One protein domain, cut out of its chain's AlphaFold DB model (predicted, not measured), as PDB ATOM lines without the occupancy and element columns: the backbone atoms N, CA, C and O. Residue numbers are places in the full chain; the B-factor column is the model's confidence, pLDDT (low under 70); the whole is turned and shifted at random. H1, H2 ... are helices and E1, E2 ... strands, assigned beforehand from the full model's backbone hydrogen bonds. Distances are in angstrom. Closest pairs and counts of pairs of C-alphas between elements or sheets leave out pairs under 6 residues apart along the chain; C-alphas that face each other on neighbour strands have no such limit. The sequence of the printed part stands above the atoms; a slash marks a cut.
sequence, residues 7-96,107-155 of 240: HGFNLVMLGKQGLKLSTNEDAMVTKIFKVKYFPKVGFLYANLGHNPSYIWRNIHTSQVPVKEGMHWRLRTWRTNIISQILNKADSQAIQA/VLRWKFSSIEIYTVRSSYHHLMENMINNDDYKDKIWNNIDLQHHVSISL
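What this domain is: This is residues 7 to 96 and 107 to 155 of the 240 residues of an uncharacterized protein of Glycine soja (UniProt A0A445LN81). Short helices cross one another round the longest one, H1: H2 lies across it near its last residues, and H3, H4 and H7 pack on it. From this core the strand E1, paired with E2 in a small ribbon, leads to a helical hairpin of H5 and H6 at the far end of a long arm, while H8 lies beside the core, near H3 and H4, and H9 lies at the end opposite the arm, near H3. The 139 printed residues hold nine named helices and two named strands, in the order H1 H2 H3 H4 E1 H5 H6 E2 H7 H8 H9; the class is mostly helix, and the two-stranded sheet is antiparallel. The whole is loose, with a radius of gyration of the C-alphas of 18.0 A, and elongated, spanning 62 by 36 by 30 A.

How they stand to each other: Begin with H1, residues 7 to 23, the hub, which touches four helices. With its residues 20 to 22 alone it touches H2, residues 28 to 37, about perpendicular at 80 degrees; the closest C-alphas, of Leu 21 and Thr 30, are 5.0 A apart. With residues 11 to 18 alone it touches H3, residues 54 to 61, closest at the C-alphas of Leu 14 and Ile 59, 5.5 A. With residues 12 to 19 alone it touches H4, residues 63 to 69, closest at the C-alphas of Gly 15 and Val 66, 6.0 A. Next look at E1, residues 70 to 73, antiparallel to E2, residues 107 to 110, where N 71 and O 109 are 2.9 A apart, within hydrogen-bond range. Farther on, H5, residues 79 to 85, and H6, residues 88 to 96, touch as a helical hairpin, closest at the C-alphas of Ile 82 and Ser 91, 6.0 A; their tilt of 36 degrees is only just steep. H7, residues 120 to 130, touches H1 at a steep tilt of 57 degrees, opposite ways, closest at the C-alphas of Val 12 and Val 120, 5.8 A. H8, residues 135 to 142, is close to H4 but not clearly touching, the closest C-alphas, of Val 64 and Ile 141, being 7.4 A apart. H9, residues 149 to 155, is close to H3 but not clearly touching, the closest C-alphas, of Tyr 54 and Leu 155, being 6.9 A apart. Every O i to N i+4 pair is within hydrogen-bond range in H1 to H7 and H9; in H8 it is 3 of 4.

Where its parts are: Find C-alpha 7 at (191.553, 204.995, 216.448); from there H1 runs 24.5 A to C-alpha 23. H2 is 14.0 A long, H6 12.3 A and H7 15.4 A. H9 ends at C-alpha 155, (189.551, 222.214, 212.952).

The domain as a whole: The C-alphas of Ala 89 and Ser 154, the two farthest apart, are 62.3 A apart. Residues 97 to 106 are not printed, and C-alphas 96 and 107 are 22.6 A apart across that cut. The link from H2 to H3 is long, 16 residues. Mean pLDDT of the printed part is 76.8; look for values under 70 at, among them, residues 73 to 76 and 135 to 155.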
ATOM      1  N   HIS A   7     192.413 204.105 215.685       69.56
ATOM      2  CA  HIS A   7     191.553 204.995 216.448       69.56
ATOM      3  C   HIS A   7     191.646 204.704 217.949       69.56
ATOM      4  O   HIS A   7     191.848 205.619 218.741       69.56
ATOM      5  N   GLY A   8     191.593 203.428 218.339       68.94
ATOM      6  CA  GLY A   8     191.784 203.008 219.724       68.94
ATOM      7  C   GLY A   8     193.149 203.430 220.272       68.94
ATOM      8  O   GLY A   8     193.247 203.879 221.411       68.94
ATOM      9  N   PHE A   9     194.195 203.382 219.442       72.38
ATOM     10  CA  PHE A   9     195.517 203.898 219.800       72.38
ATOM     11  C   PHE A   9     195.506 205.418 220.044       72.38
ATOM     12  O   PHE A   9     196.012 205.888 221.066       72.38
ATOM     13  N   ASN A  10     194.885 206.191 219.151       76.31
ATOM     14  CA  ASN A  10     194.751 207.641 219.310       76.31
ATOM     15  C   ASN A  10     193.920 208.012 220.547       76.31
ATOM     16  O   ASN A  10     194.275 208.941 221.274       76.31
ATOM     17  N   LEU A  11     192.864 207.253 220.837       78.50
ATOM     18  CA  LEU A  11     192.017 207.453 222.007       78.50
ATOM     19  C   LEU A  11     192.805 207.292 223.314       78.50
ATOM     20  O   LEU A  11     192.741 208.156 224.189       78.50
ATOM     21  N   VAL A  12     193.610 206.234 223.446       81.50
ATOM     22  CA  VAL A  12     194.429 206.035 224.656       81.50
ATOM     23  C   VAL A  12     195.605 207.014 224.741       81.50
ATOM     24  O   VAL A  12     196.076 207.333 225.838       81.50
ATOM     25  N   MET A  13     196.071 207.548 223.609       80.31
ATOM     26  CA  MET A  13     197.030 208.655 223.575       80.31
ATOM     27  C   MET A  13     196.408 209.948 224.108       80.31
ATOM     28  O   MET A  13     197.031 210.632 224.923       80.31
ATOM     29  N   LEU A  14     195.175 210.258 223.704       80.75
ATOM     30  CA  LEU A  14     194.404 211.379 224.240       80.75
ATOM     31  C   LEU A  14     194.140 211.202 225.738       80.75
ATOM     32  O   LEU A  14     194.323 212.159 226.486       80.75
ATOM     33  N   GLY A  15     193.869 209.974 226.193       83.38
ATOM     34  CA  GLY A  15     193.726 209.647 227.616       83.38
ATOM     35  C   GLY A  15     194.960 210.024 228.432       83.38
ATOM     36  O   GLY A  15     194.853 210.626 229.501       83.38
ATOM     37  N   LYS A  16     196.158 209.794 227.878       83.38
ATOM     38  CA  LYS A  16     197.414 210.238 228.499       83.38
ATOM     39  C   LYS A  16     197.505 211.760 228.614       83.38
ATOM     40  O   LYS A  16     198.044 212.258 229.599       83.38
ATOM     41  N   GLN A  17     197.024 212.503 227.616       83.06
ATOM     42  CA  GLN A  17     197.013 213.968 227.674       83.06
ATOM     43  C   GLN A  17     195.951 214.479 228.657       83.06
ATOM     44  O   GLN A  17     196.251 215.371 229.443       83.06
ATOM     45  N   GLY A  18     194.761 213.873 228.689       86.62
ATOM     46  CA  GLY A  18     193.721 214.172 229.677       86.62
ATOM     47  C   GLY A  18     194.195 213.950 231.117       86.62
ATOM     48  O   GLY A  18     193.970 214.786 231.991       86.62
ATOM     49  N   LEU A  19     194.966 212.887 231.362       84.44
ATOM     50  CA  LEU A  19     195.604 212.669 232.664       84.44
ATOM     51  C   LEU A  19     196.606 213.767 233.026       84.44
ATOM     52  O   LEU A  19     196.624 214.200 234.173       84.44
ATOM     53  N   LYS A  20     197.386 214.286 232.068       84.06
ATOM     54  CA  LYS A  20     198.263 215.441 232.332       84.06
ATOM     55  C   LYS A  20     197.481 216.701 232.700       84.06
ATOM     56  O   LYS A  20     197.967 217.465 233.523       84.06
ATOM     57  N   LEU A  21     196.278 216.897 232.148       82.56
ATOM     58  CA  LEU A  21     195.387 217.984 232.582       82.56
ATOM     59  C   LEU A  21     194.912 217.804 234.033       82.56
ATOM     60  O   LEU A  21     194.496 218.772 234.655       82.56
ATOM     61  N   SER A  22     194.956 216.583 234.574       80.62
ATOM     62  CA  SER A  22     194.598 216.310 235.974       80.62
ATOM     63  C   SER A  22     195.788 216.428 236.924       80.62
ATOM     64  O   SER A  22     195.599 216.757 238.086       80.62
ATOM     65  N   THR A  23     197.001 216.118 236.458       80.00
ATOM     66  CA  THR A  23     198.191 216.029 237.321       80.00
ATOM     67  C   THR A  23     199.112 217.240 237.239       80.00
ATOM     68  O   THR A  23     199.892 217.464 238.156       80.00
ATOM     69  N   ASN A  24     199.046 218.025 236.161       80.88
ATOM     70  CA  ASN A  24     199.870 219.215 235.970       80.88
ATOM     71  C   ASN A  24     198.983 220.459 235.867       80.88
ATOM     72  O   ASN A  24     198.701 220.946 234.769       80.88
ATOM     73  N   GLU A  25     198.533 220.956 237.021       79.94
ATOM     74  CA  GLU A  25     197.670 222.138 237.100       79.94
ATOM     75  C   GLU A  25     198.389 223.439 236.728       79.94
ATOM     76  O   GLU A  25     197.740 224.399 236.315       79.94
ATOM     77  N   ASP A  26     199.721 223.474 236.812       78.12
ATOM     78  CA  ASP A  26     200.494 224.685 236.544       78.12
ATOM     79  C   ASP A  26     200.715 224.981 235.068       78.12
ATOM     80  O   ASP A  26     200.930 226.143 234.698       78.12
ATOM     81  N   ALA A  27     200.597 223.964 234.216       77.31
ATOM     82  CA  ALA A  27     200.654 224.142 232.779       77.31
ATOM     83  C   ALA A  27     199.550 225.102 232.306       77.31
ATOM     84  O   ALA A  27     198.366 224.922 232.585       77.31
ATOM     85  N   MET A  28     199.930 226.100 231.505       76.12
ATOM     86  CA  MET A  28     199.007 227.105 230.966       76.12
ATOM     87  C   MET A  28     197.831 226.477 230.198       76.12
ATOM     88  O   MET A  28     196.694 226.919 230.339       76.12
ATOM     89  N   VAL A  29     198.081 225.400 229.445       75.06
ATOM     90  CA  VAL A  29     197.029 224.626 228.764       75.06
ATOM     91  C   VAL A  29     196.039 224.044 229.772       75.06
ATOM     92  O   VAL A  29     194.835 224.152 229.560       75.06
ATOM     93  N   THR A  30     196.517 223.489 230.886       79.81
ATOM     94  CA  THR A  30     195.649 222.976 231.949       79.81
ATOM     95  C   THR A  30     194.821 224.089 232.570       79.81
ATOM     96  O   THR A  30     193.613 223.926 232.695       79.81
ATOM     97  N   LYS A  31     195.422 225.247 232.875       80.62
ATOM     98  CA  LYS A  31     194.708 226.414 233.422       80.62
ATOM     99  C   LYS A  31     193.585 226.882 232.488       80.62
ATOM    100  O   LYS A  31     192.453 227.046 232.933       80.62
ATOM    101  N   ILE A  32     193.862 227.005 231.187       81.56
ATOM    102  CA  ILE A  32     192.865 227.395 230.172       81.56
ATOM    103  C   ILE A  32     191.730 226.367 230.086       81.56
ATOM    104  O   ILE A  32     190.553 226.730 230.112       81.56
ATOM    105  N   PHE A  33     192.069 225.079 229.997       83.00
ATOM    106  CA  PHE A  33     191.074 224.012 229.888       83.00
ATOM    107  C   PHE A  33     190.240 223.863 231.163       83.00
ATOM    108  O   PHE A  33     189.031 223.665 231.067       83.00
ATOM    109  N   LYS A  34     190.853 224.028 232.339       83.19
ATOM    110  CA  LYS A  34     190.172 224.010 233.635       83.19
ATOM    111  C   LYS A  34     189.146 225.129 233.702       83.19
ATOM    112  O   LYS A  34     187.975 224.843 233.905       83.19
ATOM    113  N   VAL A  35     189.534 226.372 233.411       85.62
ATOM    114  CA  VAL A  35     188.599 227.514 233.409       85.62
ATOM    115  C   VAL A  35     187.443 227.302 232.428       85.62
ATOM    116  O   VAL A  35     186.293 227.568 232.772       85.62
ATOM    117  N   LYS A  36     187.728 226.808 231.218       82.94
ATOM    118  CA  LYS A  36     186.722 226.717 230.152       82.94
ATOM    119  C   LYS A  36     185.798 225.502 230.261       82.94
ATOM    120  O   LYS A  36     184.616 225.623 229.951       82.94
ATOM    121  N   TYR A  37     186.315 224.339 230.652       85.44
ATOM    122  CA  TYR A  37     185.598 223.066 230.506       85.44
ATOM    123  C   TYR A  37     185.353 222.319 231.815       85.44
ATOM    124  O   TYR A  37     184.393 221.560 231.910       85.44
ATOM    125  N   PHE A  38     186.187 222.523 232.832       88.38
ATOM    126  CA  PHE A  38     186.038 221.848 234.123       88.38
ATOM    127  C   PHE A  38     186.412 222.755 235.303       88.38
ATOM    128  O   PHE A  38     187.285 222.422 236.098       88.38
ATOM    129  N   PRO A  39     185.742 223.912 235.467       86.44
ATOM    130  CA  PRO A  39     186.169 224.919 236.441       86.44
ATOM    131  C   PRO A  39     185.999 224.466 237.894       86.44
ATOM    132  O   PRO A  39     186.696 224.953 238.776       86.44
ATOM    133  N   LYS A  40     185.063 223.543 238.146       85.25
ATOM    134  CA  LYS A  40     184.680 223.088 239.493       85.25
ATOM    135  C   LYS A  40     185.075 221.643 239.797       85.25
ATOM    136  O   LYS A  40     184.905 221.198 240.924       85.25
ATOM    137  N   VAL A  41     185.531 220.893 238.798       87.31
ATOM    138  CA  VAL A  41     185.754 219.444 238.898       87.31
ATOM    139  C   VAL A  41     187.066 219.061 238.222       87.31
ATOM    140  O   VAL A  41     187.583 219.811 237.403       87.31
ATOM    141  N   GLY A  42     187.615 217.891 238.543       86.50
ATOM    142  CA  GLY A  42     188.767 217.351 237.815       86.50
ATOM    143  C   GLY A  42     188.386 216.881 236.409       86.50
ATOM    144  O   GLY A  42     187.223 216.560 236.157       86.50
ATOM    145  N   PHE A  43     189.372 216.765 235.510       88.12
ATOM    146  CA  PHE A  43     189.154 216.315 234.127       88.12
ATOM    147  C   PHE A  43     188.342 215.020 234.045       88.12
ATOM    148  O   PHE A  43     187.479 214.930 233.183       88.12
ATOM    149  N   LEU A  44     188.555 214.046 234.939       87.25
ATOM    150  CA  LEU A  44     187.783 212.800 234.917       87.25
ATOM    151  C   LEU A  44     186.285 213.051 235.113       87.25
ATOM    152  O   LEU A  44     185.482 212.406 234.469       87.25
ATOM    153  N   TYR A  45     185.869 214.009 235.928       87.69
ATOM    154  CA  TYR A  45     184.447 214.239 236.210       87.69
ATOM    155  C   TYR A  45     183.846 215.381 235.386       87.69
ATOM    156  O   TYR A  45     182.709 215.780 235.615       87.69
ATOM    157  N   ALA A  46     184.609 215.917 234.436       88.75
ATOM    158  CA  ALA A  46     184.153 216.978 233.561       88.75
ATOM    159  C   ALA A  46     183.061 216.479 232.610       88.75
ATOM    160  O   ALA A  46     183.187 215.391 232.052       88.75
ATOM    161  N   ASN A  47     182.036 217.299 232.390       86.62
ATOM    162  CA  ASN A  47     181.011 217.050 231.379       86.62
ATOM    163  C   ASN A  47     181.414 217.682 230.039       86.62
ATOM    164  O   ASN A  47     182.184 218.645 229.997       86.62
ATOM    165  N   LEU A  48     180.839 217.193 228.939       83.44
ATOM    166  CA  LEU A  48     181.133 217.716 227.605       83.44
ATOM    167  C   LEU A  48     180.694 219.185 227.440       83.44
ATOM    168  O   LEU A  48     181.422 219.980 226.847       83.44
ATOM    169  N   GLY A  49     179.546 219.559 228.016       81.44
ATOM    170  CA  GLY A  49     178.969 220.905 227.911       81.44
ATOM    171  C   GLY A  49     178.225 221.152 226.589       81.44
ATOM    172  O   GLY A  49     178.151 220.275 225.735       81.44
ATOM    173  N   HIS A  50     177.642 222.347 226.433       70.69
ATOM    174  CA  HIS A  50     176.811 222.699 225.265       70.69
ATOM    175  C   HIS A  50     177.607 223.160 224.032       70.69
ATOM    176  O   HIS A  50     177.142 222.979 222.914       70.69
ATOM    177  N   ASN A  51     178.803 223.733 224.209       73.19
ATOM    178  CA  ASN A  51     179.648 224.195 223.100       73.19
ATOM    179  C   ASN A  51     181.119 223.761 223.282       73.19
ATOM    180  O   ASN A  51     181.996 224.591 223.550       73.19
ATOM    181  N   PRO A  52     181.400 222.446 223.236       79.94
ATOM    182  CA  PRO A  52     182.757 221.930 223.375       79.94
ATOM    183  C   PRO A  52     183.601 222.270 222.142       79.94
ATOM    184  O   PRO A  52     183.159 222.048 221.013       79.94
ATOM    185  N   SER A  53     184.858 222.701 222.325       75.50
ATOM    186  CA  SER A  53     185.784 222.708 221.184       75.50
ATOM    187  C   SER A  53     186.066 221.285 220.715       75.50
ATOM    188  O   SER A  53     185.980 220.325 221.484       75.50
ATOM    189  N   TYR A  54     186.479 221.148 219.458       69.62
ATOM    190  CA  TYR A  54     186.851 219.855 218.889       69.62
ATOM    191  C   TYR A  54     187.947 219.148 219.704       69.62
ATOM    192  O   TYR A  54     187.846 217.956 220.001       69.62
ATOM    193  N   ILE A  55     188.967 219.898 220.135       74.88
ATOM    194  CA  ILE A  55     190.034 219.374 220.998       74.88
ATOM    195  C   ILE A  55     189.451 218.856 222.316       74.88
ATOM    196  O   ILE A  55     189.794 217.756 222.744       74.88
ATOM    197  N   TRP A  56     188.548 219.618 222.944       82.81
ATOM    198  CA  TRP A  56     187.913 219.188 224.186       82.81
ATOM    199  C   TRP A  56     187.058 217.944 223.987       82.81
ATOM    200  O   TRP A  56     187.185 217.023 224.778       82.81
ATOM    201  N   ARG A  57     186.267 217.862 222.912       80.50
ATOM    202  CA  ARG A  57     185.459 216.674 222.604       80.50
ATOM    203  C   ARG A  57     186.327 215.418 222.509       80.50
ATOM    204  O   ARG A  57     186.033 214.432 223.168       80.50
ATOM    205  N   ASN A  58     187.445 215.484 221.784       76.94
ATOM    206  CA  ASN A  58     188.372 214.355 221.644       76.94
ATOM    207  C   ASN A  58     189.044 213.958 222.965       76.94
ATOM    208  O   ASN A  58     189.128 212.776 223.300       76.94
ATOM    209  N   ILE A  59     189.511 214.940 223.738       83.81
ATOM    210  CA  ILE A  59     190.102 214.685 225.056       83.81
ATOM    211  C   ILE A  59     189.038 214.129 226.018       83.81
ATOM    212  O   ILE A  59     189.310 213.186 226.755       83.81
ATOM    213  N   HIS A  60     187.814 214.645 225.973       87.56
ATOM    214  CA  HIS A  60     186.692 214.197 226.790       87.56
ATOM    215  C   HIS A  60     186.298 212.748 226.475       87.56
ATOM    216  O   HIS A  60     186.122 211.966 227.403       87.56
ATOM    217  N   THR A  61     186.239 212.332 225.203       82.69
ATOM    218  CA  THR A  61     185.946 210.928 224.840       82.69
ATOM    219  C   THR A  61     186.945 209.952 225.466       82.69
ATOM    220  O   THR A  61     186.582 208.848 225.872       82.69
ATOM    221  N   SER A  62     188.202 210.374 225.647       86.44
ATOM    222  CA  SER A  62     189.221 209.550 226.303       86.44
ATOM    223  C   SER A  62     189.009 209.341 227.810       86.44
ATOM    224  O   SER A  62     189.675 208.493 228.401       86.44
ATOM    225  N   GLN A  63     188.063 210.045 228.445       87.94
ATOM    226  CA  GLN A  63     187.719 209.812 229.850       87.94
ATOM    227  C   GLN A  63     187.241 208.385 230.103       87.94
ATOM    228  O   GLN A  63     187.523 207.855 231.169       87.94
ATOM    229  N   VAL A  64     186.507 207.777 229.165       83.50
ATOM    230  CA  VAL A  64     185.903 206.447 229.346       83.50
ATOM    231  C   VAL A  64     186.973 205.388 229.643       83.50
ATOM    232  O   VAL A  64     186.951 204.829 230.740       83.50
ATOM    233  N   PRO A  65     187.975 205.162 228.765       81.12
ATOM    234  CA  PRO A  65     189.016 204.176 229.044       81.12
ATOM    235  C   PRO A  65     189.903 204.542 230.241       81.12
ATOM    236  O   PRO A  65     190.419 203.660 230.927       81.12
ATOM    237  N   VAL A  66     190.082 205.837 230.513       85.38
ATOM    238  CA  VAL A  66     190.892 206.301 231.642       85.38
ATOM    239  C   VAL A  66     190.181 206.050 232.974       85.38
ATOM    240  O   VAL A  66     190.805 205.529 233.892       85.38
ATOM    241  N   LYS A  67     188.886 206.368 233.090       86.31
ATOM    242  CA  LYS A  67     188.073 206.133 234.297       86.31
ATOM    243  C   LYS A  67     188.054 204.670 234.695       86.31
ATOM    244  O   LYS A  67     188.197 204.368 235.872       86.31
ATOM    245  N   GLU A  68     187.912 203.786 233.715       83.12
ATOM    246  CA  GLU A  68     187.873 202.347 233.955       83.12
ATOM    247  C   GLU A  68     189.167 201.837 234.590       83.12
ATOM    248  O   GLU A  68     189.127 201.028 235.513       83.12
ATOM    249  N   GLY A  69     190.334 202.305 234.139       83.38
ATOM    250  CA  GLY A  69     191.609 201.824 234.674       83.38
ATOM    251  C   GLY A  69     192.198 202.622 235.833       83.38
ATOM    252  O   GLY A  69     193.125 202.138 236.490       83.38
ATOM    253  N   MET A  70     191.702 203.830 236.087       83.88
ATOM    254  CA  MET A  70     192.156 204.666 237.193       83.88
ATOM    255  C   MET A  70     191.442 204.271 238.481       83.88
ATOM    256  O   MET A  70     190.216 204.259 238.550       83.88
ATOM    257  N   HIS A  71     192.211 204.000 239.531       78.81
ATOM    258  CA  HIS A  71     191.662 203.781 240.862       78.81
ATOM    259  C   HIS A  71     192.398 204.632 241.893       78.81
ATOM    260  O   HIS A  71     193.598 204.887 241.787       78.81
ATOM    261  N   TRP A  72     191.660 205.077 242.907       71.12
ATOM    262  CA  TRP A  72     192.242 205.745 244.063       71.12
ATOM    263  C   TRP A  72     192.815 204.710 245.016       71.12
ATOM    264  O   TRP A  72     192.088 203.819 245.474       71.12
ATOM    265  N   ARG A  73     194.100 204.843 245.342       67.88
ATOM    266  CA  ARG A  73     194.676 204.162 246.496       67.88
ATOM    267  C   ARG A  73     194.342 204.999 247.730       67.88
ATOM    268  O   ARG A  73     195.052 205.949 248.028       67.88
ATOM    269  N   LEU A  74     193.225 204.667 248.373       62.88
ATOM    270  CA  LEU A  74     192.719 205.375 249.550       62.88
ATOM    271  C   LEU A  74     193.426 204.888 250.821       62.88
ATOM    272  O   LEU A  74     193.603 203.681 251.001       62.88
ATOM    273  N   ARG A  75     193.750 205.810 251.736       67.75
ATOM    274  CA  ARG A  75     194.251 205.501 253.096       67.75
ATOM    275  C   ARG A  75     193.167 205.088 254.097       67.75
ATOM    276  O   ARG A  75     193.448 204.945 255.283       67.75
ATOM    277  N   THR A  76     191.932 204.904 253.644       66.88
ATOM    278  CA  THR A  76     190.807 204.536 254.503       66.88
ATOM    279  C   THR A  76     189.986 203.429 253.875       66.88
ATOM    280  O   THR A  76     189.695 203.443 252.676       66.88
ATOM    281  N   TRP A  77     189.536 202.508 254.716       72.06
ATOM    282  CA  TRP A  77     188.511 201.547 254.354       72.06
ATOM    283  C   TRP A  77     187.247 202.271 253.874       72.06
ATOM    284  O   TRP A  77     186.817 203.253 254.479       72.06
ATOM    285  N   ARG A  78     186.614 201.777 252.801       74.12
ATOM    286  CA  ARG A  78     185.269 202.227 252.405       74.12
ATOM    287  C   ARG A  78     184.248 201.624 253.364       74.12
ATOM    288  O   ARG A  78     183.592 200.634 253.047       74.12
ATOM    289  N   THR A  79     184.177 202.192 254.563       80.81
ATOM    290  CA  THR A  79     183.389 201.678 255.692       80.81
ATOM    291  C   THR A  79     181.918 201.505 255.336       80.81
ATOM    292  O   THR A  79     181.327 200.506 255.729       80.81
ATOM    293  N   ASN A  80     181.358 202.401 254.517       79.06
ATOM    294  CA  ASN A  80     179.993 202.303 254.004       79.06
ATOM    295  C   ASN A  80     179.761 201.010 253.201       79.06
ATOM    296  O   ASN A  80     178.818 200.281 253.489       79.06
ATOM    297  N   ILE A  81     180.645 200.684 252.254       81.50
ATOM    298  CA  ILE A  81     180.536 199.469 251.429       81.50
ATOM    299  C   ILE A  81     180.771 198.221 252.285       81.50
ATOM    300  O   ILE A  81     180.013 197.261 252.203       81.50
ATOM    301  N   ILE A  82     181.793 198.251 253.142       81.69
ATOM    302  CA  ILE A  82     182.132 197.138 254.042       81.69
ATOM    303  C   ILE A  82     180.946 196.812 254.953       81.69
ATOM    304  O   ILE A  82     180.554 195.656 255.041       81.69
ATOM    305  N   SER A  83     180.315 197.834 255.537       82.25
ATOM    306  CA  SER A  83     179.153 197.665 256.416       82.25
ATOM    307  C   SER A  83     177.883 197.187 255.704       82.25
ATOM    308  O   SER A  83     176.993 196.656 256.358       82.25
ATOM    309  N   GLN A  84     177.780 197.390 254.386       85.50
ATOM    310  CA  GLN A  84     176.637 196.943 253.582       85.50
ATOM    311  C   GLN A  84     176.779 195.493 253.109       85.50
ATOM    312  O   GLN A  84     175.772 194.823 252.906       85.50
ATOM    313  N   ILE A  85     178.013 195.026 252.901       88.56
ATOM    314  CA  ILE A  85     178.295 193.705 252.323       88.56
ATOM    315  C   ILE A  85     178.619 192.669 253.405       88.56
ATOM    316  O   ILE A  85     178.279 191.498 253.252       88.56
ATOM    317  N   LEU A  86     179.283 193.078 254.488       87.56
ATOM    318  CA  LEU A  86     179.798 192.177 255.517       87.56
ATOM    319  C   LEU A  86     179.045 192.332 256.836       87.56
ATOM    320  O   LEU A  86     178.487 193.383 257.151       87.56
ATOM    321  N   ASN A  87     179.066 191.275 257.648       88.81
ATOM    322  CA  ASN A  87     178.510 191.331 258.994       88.81
ATOM    323  C   ASN A  87     179.342 192.270 259.897       88.81
ATOM    324  O   ASN A  87     180.449 192.712 259.564       88.81
ATOM    325  N   LYS A  88     178.791 192.592 261.069       87.19
ATOM    326  CA  LYS A  88     179.387 193.562 261.997       87.19
ATOM    327  C   LYS A  88     180.754 193.117 262.535       87.19
ATOM    328  O   LYS A  88     181.620 193.969 262.711       87.19
ATOM    329  N   ALA A  89     180.948 191.818 262.767       87.25
ATOM    330  CA  ALA A  89     182.198 191.273 263.296       87.25
ATOM    331  C   ALA A  89     183.333 191.367 262.261       87.25
ATOM    332  O   ALA A  89     184.397 191.905 262.560       87.25
ATOM    333  N   ASP A  90     183.070 190.962 261.018       84.56
ATOM    334  CA  ASP A  90     184.045 191.020 259.922       84.56
ATOM    335  C   ASP A  90     184.376 192.466 259.547       84.56
ATOM    336  O   ASP A  90     185.536 192.820 259.334       84.56
ATOM    337  N   SER A  91     183.368 193.344 259.546       86.62
ATOM    338  CA  SER A  91     183.564 194.778 259.322       86.62
ATOM    339  C   SER A  91     184.515 195.394 260.352       86.62
ATOM    340  O   SER A  91     185.376 196.192 259.984       86.62
ATOM    341  N   GLN A  92     184.378 195.022 261.630       82.88
ATOM    342  CA  GLN A  92     185.248 195.494 262.710       82.88
ATOM    343  C   GLN A  92     186.667 194.930 262.588       82.88
ATOM    344  O   GLN A  92     187.628 195.683 262.734       82.88
ATOM    345  N   ALA A  93     186.813 193.644 262.262       82.38
ATOM    346  CA  ALA A  93     188.117 193.010 262.073       82.38
ATOM    347  C   ALA A  93     188.896 193.606 260.884       82.38
ATOM    348  O   ALA A  93     190.090 193.898 260.995       82.38
ATOM    349  N   ILE A  94     188.219 193.870 259.761       80.44
ATOM    350  CA  ILE A  94     188.825 194.516 258.588       80.44
ATOM    351  C   ILE A  94     189.238 195.949 258.923       80.44
ATOM    352  O   ILE A  94     190.361 196.346 258.626       80.44
ATOM    353  N   GLN A  95     188.374 196.716 259.594       77.06
ATOM    354  CA  GLN A  95     188.693 198.092 259.985       77.06
ATOM    355  C   GLN A  95     189.851 198.178 260.989       77.06
ATOM    356  O   GLN A  95     190.596 199.156 260.961       77.06
ATOM    357  N   ALA A  96     190.032 197.153 261.826       78.50
ATOM    358  CA  ALA A  96     191.160 197.030 262.745       78.50
ATOM    359  C   ALA A  96     192.469 196.589 262.063       78.50
ATOM    360  O   ALA A  96     193.537 196.710 262.663       78.50
ATOM    361  N   VAL A 107     196.929 208.921 245.971       65.44
ATOM    362  CA  VAL A 107     197.386 209.023 244.577       65.44
ATOM    363  C   VAL A 107     196.505 208.174 243.672       65.44
ATOM    364  O   VAL A 107     196.175 207.024 243.978       65.44
ATOM    365  N   LEU A 108     196.163 208.735 242.516       73.31
ATOM    366  CA  LEU A 108     195.493 208.017 241.442       73.31
ATOM    367  C   LEU A 108     196.473 207.038 240.774       73.31
ATOM    368  O   LEU A 108     197.528 207.441 240.280       73.31
ATOM    369  N   ARG A 109     196.129 205.750 240.757       81.44
ATOM    370  CA  ARG A 109     196.978 204.662 240.254       81.44
ATOM    371  C   ARG A 109     196.317 203.932 239.093       81.44
ATOM    372  O   ARG A 109     195.093 203.836 239.003       81.44
ATOM    373  N   TRP A 110     197.142 203.427 238.180       83.75
ATOM    374  CA  TRP A 110     196.691 202.696 236.999       83.75
ATOM    375  C   TRP A 110     196.709 201.188 237.225       83.75
ATOM    376  O   TRP A 110     197.777 200.597 237.356       83.75
ATOM    377  N   LYS A 111     195.531 200.555 237.197       85.19
ATOM    378  CA  LYS A 111     195.379 199.131 237.539       85.19
ATOM    379  C   LYS A 111     195.974 198.160 236.513       85.19
ATOM    380  O   LYS A 111     196.250 197.015 236.842       85.19
ATOM    381  N   PHE A 112     196.192 198.609 235.275       82.25
ATOM    382  CA  PHE A 112     196.658 197.751 234.176       82.25
ATOM    383  C   PHE A 112     198.168 197.823 233.933       82.25
ATOM    384  O   PHE A 112     198.654 197.414 232.878       82.25
ATOM    385  N   SER A 113     198.932 198.365 234.880       82.88
ATOM    386  CA  SER A 113     200.389 198.355 234.813       82.88
ATOM    387  C   SER A 113     200.983 197.943 236.150       82.88
ATOM    388  O   SER A 113     200.568 198.438 237.191       82.88
ATOM    389  N   SER A 114     202.005 197.088 236.106       75.06
ATOM    390  CA  SER A 114     202.762 196.649 237.285       75.06
ATOM    391  C   SER A 114     203.468 197.791 238.019       75.06
ATOM    392  O   SER A 114     203.696 197.699 239.217       75.06
ATOM    393  N   ILE A 115     203.788 198.880 237.315       76.94
ATOM    394  CA  ILE A 115     204.360 200.105 237.897       76.94
ATOM    395  C   ILE A 115     203.284 201.118 238.319       76.94
ATOM    396  O   ILE A 115     203.609 202.247 238.676       76.94
ATOM    397  N   GLU A 116     202.004 200.745 238.226       79.00
ATOM    398  CA  GLU A 116     200.833 201.551 238.590       79.00
ATOM    399  C   GLU A 116     200.743 202.929 237.896       79.00
ATOM    400  O   GLU A 116     200.039 203.833 238.352       79.00
ATOM    401  N   ILE A 117     201.442 203.098 236.769       81.75
ATOM    402  CA  ILE A 117     201.466 204.322 235.962       81.75
ATOM    403  C   ILE A 117     200.724 204.076 234.652       81.75
ATOM    404  O   ILE A 117     200.873 203.034 234.011       81.75
ATOM    405  N   TYR A 118     199.955 205.073 234.214       84.50
ATOM    406  CA  TYR A 118     199.291 205.018 232.920       84.50
ATOM    407  C   TYR A 118     200.316 204.919 231.785       84.50
ATOM    408  O   TYR A 118     201.110 205.836 231.540       84.50
ATOM    409  N   THR A 119     200.250 203.828 231.023       83.12
ATOM    410  CA  THR A 119     201.004 203.682 229.779       83.12
ATOM    411  C   THR A 119     200.054 203.479 228.613       83.12
ATOM    412  O   THR A 119     199.076 202.742 228.698       83.12
ATOM    413  N   VAL A 120     200.386 204.105 227.483       80.62
ATOM    414  CA  VAL A 120     199.625 203.981 226.229       80.62
ATOM    415  C   VAL A 120     199.475 202.511 225.849       80.62
ATOM    416  O   VAL A 120     198.396 202.081 225.473       80.62
ATOM    417  N   ARG A 121     200.545 201.724 226.016       82.62
ATOM    418  CA  ARG A 121     200.555 200.289 225.730       82.62
ATOM    419  C   ARG A 121     199.537 199.525 226.579       82.62
ATOM    420  O   ARG A 121     198.695 198.842 226.011       82.62
ATOM    421  N   SER A 122     199.596 199.640 227.908       85.94
ATOM    422  CA  SER A 122     198.665 198.907 228.786       85.94
ATOM    423  C   SER A 122     197.211 199.331 228.577       85.94
ATOM    424  O   SER A 122     196.333 198.479 228.500       85.94
ATOM    425  N   SER A 123     196.959 200.630 228.394       84.81
ATOM    426  CA  SER A 123     195.616 201.124 228.091       84.81
ATOM    427  C   SER A 123     195.113 200.673 226.730       84.81
ATOM    428  O   SER A 123     193.930 200.375 226.606       84.81
ATOM    429  N   TYR A 124     195.985 200.606 225.722       84.25
ATOM    430  CA  TYR A 124     195.628 200.101 224.402       84.25
ATOM    431  C   TYR A 124     195.234 198.625 224.469       84.25
ATOM    432  O   TYR A 124     194.176 198.264 223.969       84.25
ATOM    433  N   HIS A 125     196.033 197.784 225.132       86.12
ATOM    434  CA  HIS A 125     195.694 196.371 225.321       86.12
ATOM    435  C   HIS A 125     194.353 196.204 226.042       86.12
ATOM    436  O   HIS A 125     193.477 195.510 225.533       86.12
ATOM    437  N   HIS A 126     194.148 196.927 227.145       85.25
ATOM    438  CA  HIS A 126     192.893 196.860 227.887       85.25
ATOM    439  C   HIS A 126     191.676 197.294 227.051       85.25
ATOM    440  O   HIS A 126     190.658 196.598 227.057       85.25
ATOM    441  N   LEU A 127     191.795 198.400 226.303       83.31
ATOM    442  CA  LEU A 127     190.753 198.883 225.394       83.31
ATOM    443  C   LEU A 127     190.388 197.800 224.368       83.31
ATOM    444  O   LEU A 127     189.211 197.479 224.207       83.31
ATOM    445  N   MET A 128     191.396 197.232 223.700       82.75
ATOM    446  CA  MET A 128     191.208 196.219 222.659       82.75
ATOM    447  C   MET A 128     190.555 194.940 223.192       82.75
ATOM    448  O   MET A 128     189.760 194.337 222.481       82.75
ATOM    449  N   GLU A 129     190.899 194.521 224.410       83.06
ATOM    450  CA  GLU A 129     190.415 193.265 224.995       83.06
ATOM    451  C   GLU A 129     189.005 193.382 225.583       83.06
ATOM    452  O   GLU A 129     188.242 192.425 225.501       83.06
ATOM    453  N   ASN A 130     188.644 194.540 226.150       76.62
ATOM    454  CA  ASN A 130     187.459 194.639 227.013       76.62
ATOM    455  C   ASN A 130     186.413 195.661 226.555       76.62
ATOM    456  O   ASN A 130     185.256 195.551 226.951       76.62
ATOM    457  N   MET A 131     186.785 196.657 225.742       69.94
ATOM    458  CA  MET A 131     185.876 197.763 225.396       69.94
ATOM    459  C   MET A 131     185.427 197.763 223.939       69.94
ATOM    460  O   MET A 131     184.308 198.171 223.660       69.94
ATOM    461  N   ILE A 132     186.264 197.317 222.997       68.00
ATOM    462  CA  ILE A 132     185.920 197.397 221.563       68.00
ATOM    463  C   ILE A 132     184.767 196.463 221.179       68.00
ATOM    464  O   ILE A 132     183.988 196.800 220.289       68.00
ATOM    465  N   ASN A 133     184.636 195.329 221.866       67.12
ATOM    466  CA  ASN A 133     183.594 194.335 221.596       67.12
ATOM    467  C   ASN A 133     182.355 194.490 222.489       67.12
ATOM    468  O   ASN A 133     181.447 193.675 222.398       67.12
ATOM    469  N   ASN A 134     182.332 195.483 223.380       70.12
ATOM    470  CA  ASN A 134     181.212 195.702 224.283       70.12
ATOM    471  C   ASN A 134     180.350 196.851 223.744       70.12
ATOM    472  O   ASN A 134     180.816 197.991 223.678       70.12
ATOM    473  N   ASP A 135     179.112 196.540 223.357       66.44
ATOM    474  CA  ASP A 135     178.202 197.474 222.685       66.44
ATOM    475  C   ASP A 135     177.923 198.744 223.513       66.44
ATOM    476  O   ASP A 135     177.918 199.844 222.959       66.44
ATOM    477  N   ASP A 136     177.864 198.645 224.848       64.00
ATOM    478  CA  ASP A 136     177.684 199.805 225.739       64.00
ATOM    479  C   ASP A 136     178.851 200.802 225.664       64.00
ATOM    480  O   ASP A 136     178.677 202.021 225.795       64.00
ATOM    481  N   TYR A 137     180.074 200.292 225.503       64.06
ATOM    482  CA  TYR A 137     181.263 201.130 225.341       64.06
ATOM    483  C   TYR A 137     181.422 201.578 223.903       64.06
ATOM    484  O   TYR A 137     181.949 202.666 223.660       64.06
ATOM    485  N   LYS A 138     180.941 200.767 222.961       65.62
ATOM    486  CA  LYS A 138     180.976 201.083 221.550       65.62
ATOM    487  C   LYS A 138     180.201 202.383 221.296       65.62
ATOM    488  O   LYS A 138     180.763 203.346 220.781       65.62
ATOM    489  N   ASP A 139     178.984 202.496 221.801       62.94
ATOM    490  CA  ASP A 139     178.196 203.709 221.584       62.94
ATOM    491  C   ASP A 139     178.800 204.945 222.271       62.94
ATOM    492  O   ASP A 139     178.843 206.033 221.694       62.94
ATOM    493  N   LYS A 140     179.364 204.786 223.475       64.31
ATOM    494  CA  LYS A 140     180.001 205.892 224.214       64.31
ATOM    495  C   LYS A 140     181.292 206.390 223.566       64.31
ATOM    496  O   LYS A 140     181.579 207.588 223.634       64.31
ATOM    497  N   ILE A 141     182.082 205.483 222.993       63.81
ATOM    498  CA  ILE A 141     183.389 205.783 222.403       63.81
ATOM    499  C   ILE A 141     183.236 206.227 220.947       63.81
ATOM    500  O   ILE A 141     183.868 207.203 220.555       63.81
ATOM    501  N   TRP A 142     182.406 205.545 220.154       62.56
ATOM    502  CA  TRP A 142     182.390 205.691 218.695       62.56
ATOM    503  C   TRP A 142     181.272 206.607 218.180       62.56
ATOM    504  O   TRP A 142     181.521 207.351 217.235       62.56
ATOM    505  N   ASN A 143     180.094 206.664 218.820       55.50
ATOM    506  CA  ASN A 143     178.979 207.498 218.324       55.50
ATOM    507  C   ASN A 143     179.087 208.978 218.740       55.50
ATOM    508  O   ASN A 143     178.352 209.823 218.243       55.50
ATOM    509  N   ASN A 144     180.034 209.329 219.618       54.66
ATOM    510  CA  ASN A 144     180.316 210.721 220.007       54.66
ATOM    511  C   ASN A 144     181.304 211.445 219.063       54.66
ATOM    512  O   ASN A 144     181.684 212.591 219.325       54.66
ATOM    513  N   ILE A 145     181.750 210.785 217.986       54.53
ATOM    514  CA  ILE A 145     182.802 211.269 217.069       54.53
ATOM    515  C   ILE A 145     182.254 211.458 215.647       54.53
ATOM    516  O   ILE A 145     182.989 211.338 214.671       54.53
ATOM    517  N   ASP A 146     180.969 211.777 215.498       49.16
ATOM    518  CA  ASP A 146     180.374 211.950 214.171       49.16
ATOM    519  C   ASP A 146     180.655 213.353 213.593       49.16
ATOM    520  O   ASP A 146     179.781 214.197 213.424       49.16
ATOM    521  N   LEU A 147     181.938 213.640 213.355       50.12
ATOM    522  CA  LEU A 147     182.367 214.686 212.432       50.12
ATOM    523  C   LEU A 147     183.143 214.017 211.307       50.12
ATOM    524  O   LEU A 147     184.119 213.302 211.554       50.12
ATOM    525  N   GLN A 148     182.751 214.296 210.062       48.25
ATOM    526  CA  GLN A 148     183.474 213.804 208.896       48.25
ATOM    527  C   GLN A 148     184.974 214.114 209.026       48.25
ATOM    528  O   GLN A 148     185.365 215.236 209.350       48.25
ATOM    529  N   HIS A 149     185.822 213.118 208.747       43.31
ATOM    530  CA  HIS A 149     187.280 213.161 208.942       43.31
ATOM    531  C   HIS A 149     187.953 214.440 208.405       43.31
ATOM    532  O   HIS A 149     188.911 214.939 208.995       43.31
ATOM    533  N   HIS A 150     187.430 215.009 207.317       45.75
ATOM    534  CA  HIS A 150     187.941 216.241 206.721       45.75
ATOM    535  C   HIS A 150     187.687 217.494 207.593       45.75
ATOM    536  O   HIS A 150     188.548 218.375 207.671       45.75
ATOM    537  N   VAL A 151     186.548 217.564 208.293       48.91
ATOM    538  CA  VAL A 151     186.199 218.653 209.226       48.91
ATOM    539  C   VAL A 151     187.098 218.582 210.459       48.91
ATOM    540  O   VAL A 151     187.658 219.587 210.891       48.91
ATOM    541  N   SER A 152     187.325 217.370 210.958       48.50
ATOM    542  CA  SER A 152     188.225 217.068 212.074       48.50
ATOM    543  C   SER A 152     189.670 217.512 211.819       48.50
ATOM    544  O   SER A 152     190.295 218.140 212.677       48.50
ATOM    545  N   ILE A 153     190.201 217.241 210.621       49.34
ATOM    546  CA  ILE A 153     191.536 217.702 210.205       49.34
ATOM    547  C   ILE A 153     191.563 219.229 210.075       49.34
ATOM    548  O   ILE A 153     192.509 219.864 210.536       49.34
ATOM    549  N   SER A 154     190.515 219.828 209.506       50.53
ATOM    550  CA  SER A 154     190.427 221.281 209.314       50.53
ATOM    551  C   SER A 154     190.423 222.043 210.644       50.53
ATOM    552  O   SER A 154     191.188 222.988 210.811       50.53
ATOM    553  N   LEU A 155     189.629 221.596 211.622       52.75
ATOM    554  CA  LEU A 155     189.551 222.214 212.952       52.75
ATOM    555  C   LEU A 155     190.837 222.016 213.768       52.75
ATOM    556  O   LEU A 155     191.238 222.900 214.530       52.75
TER     557      LEU A 155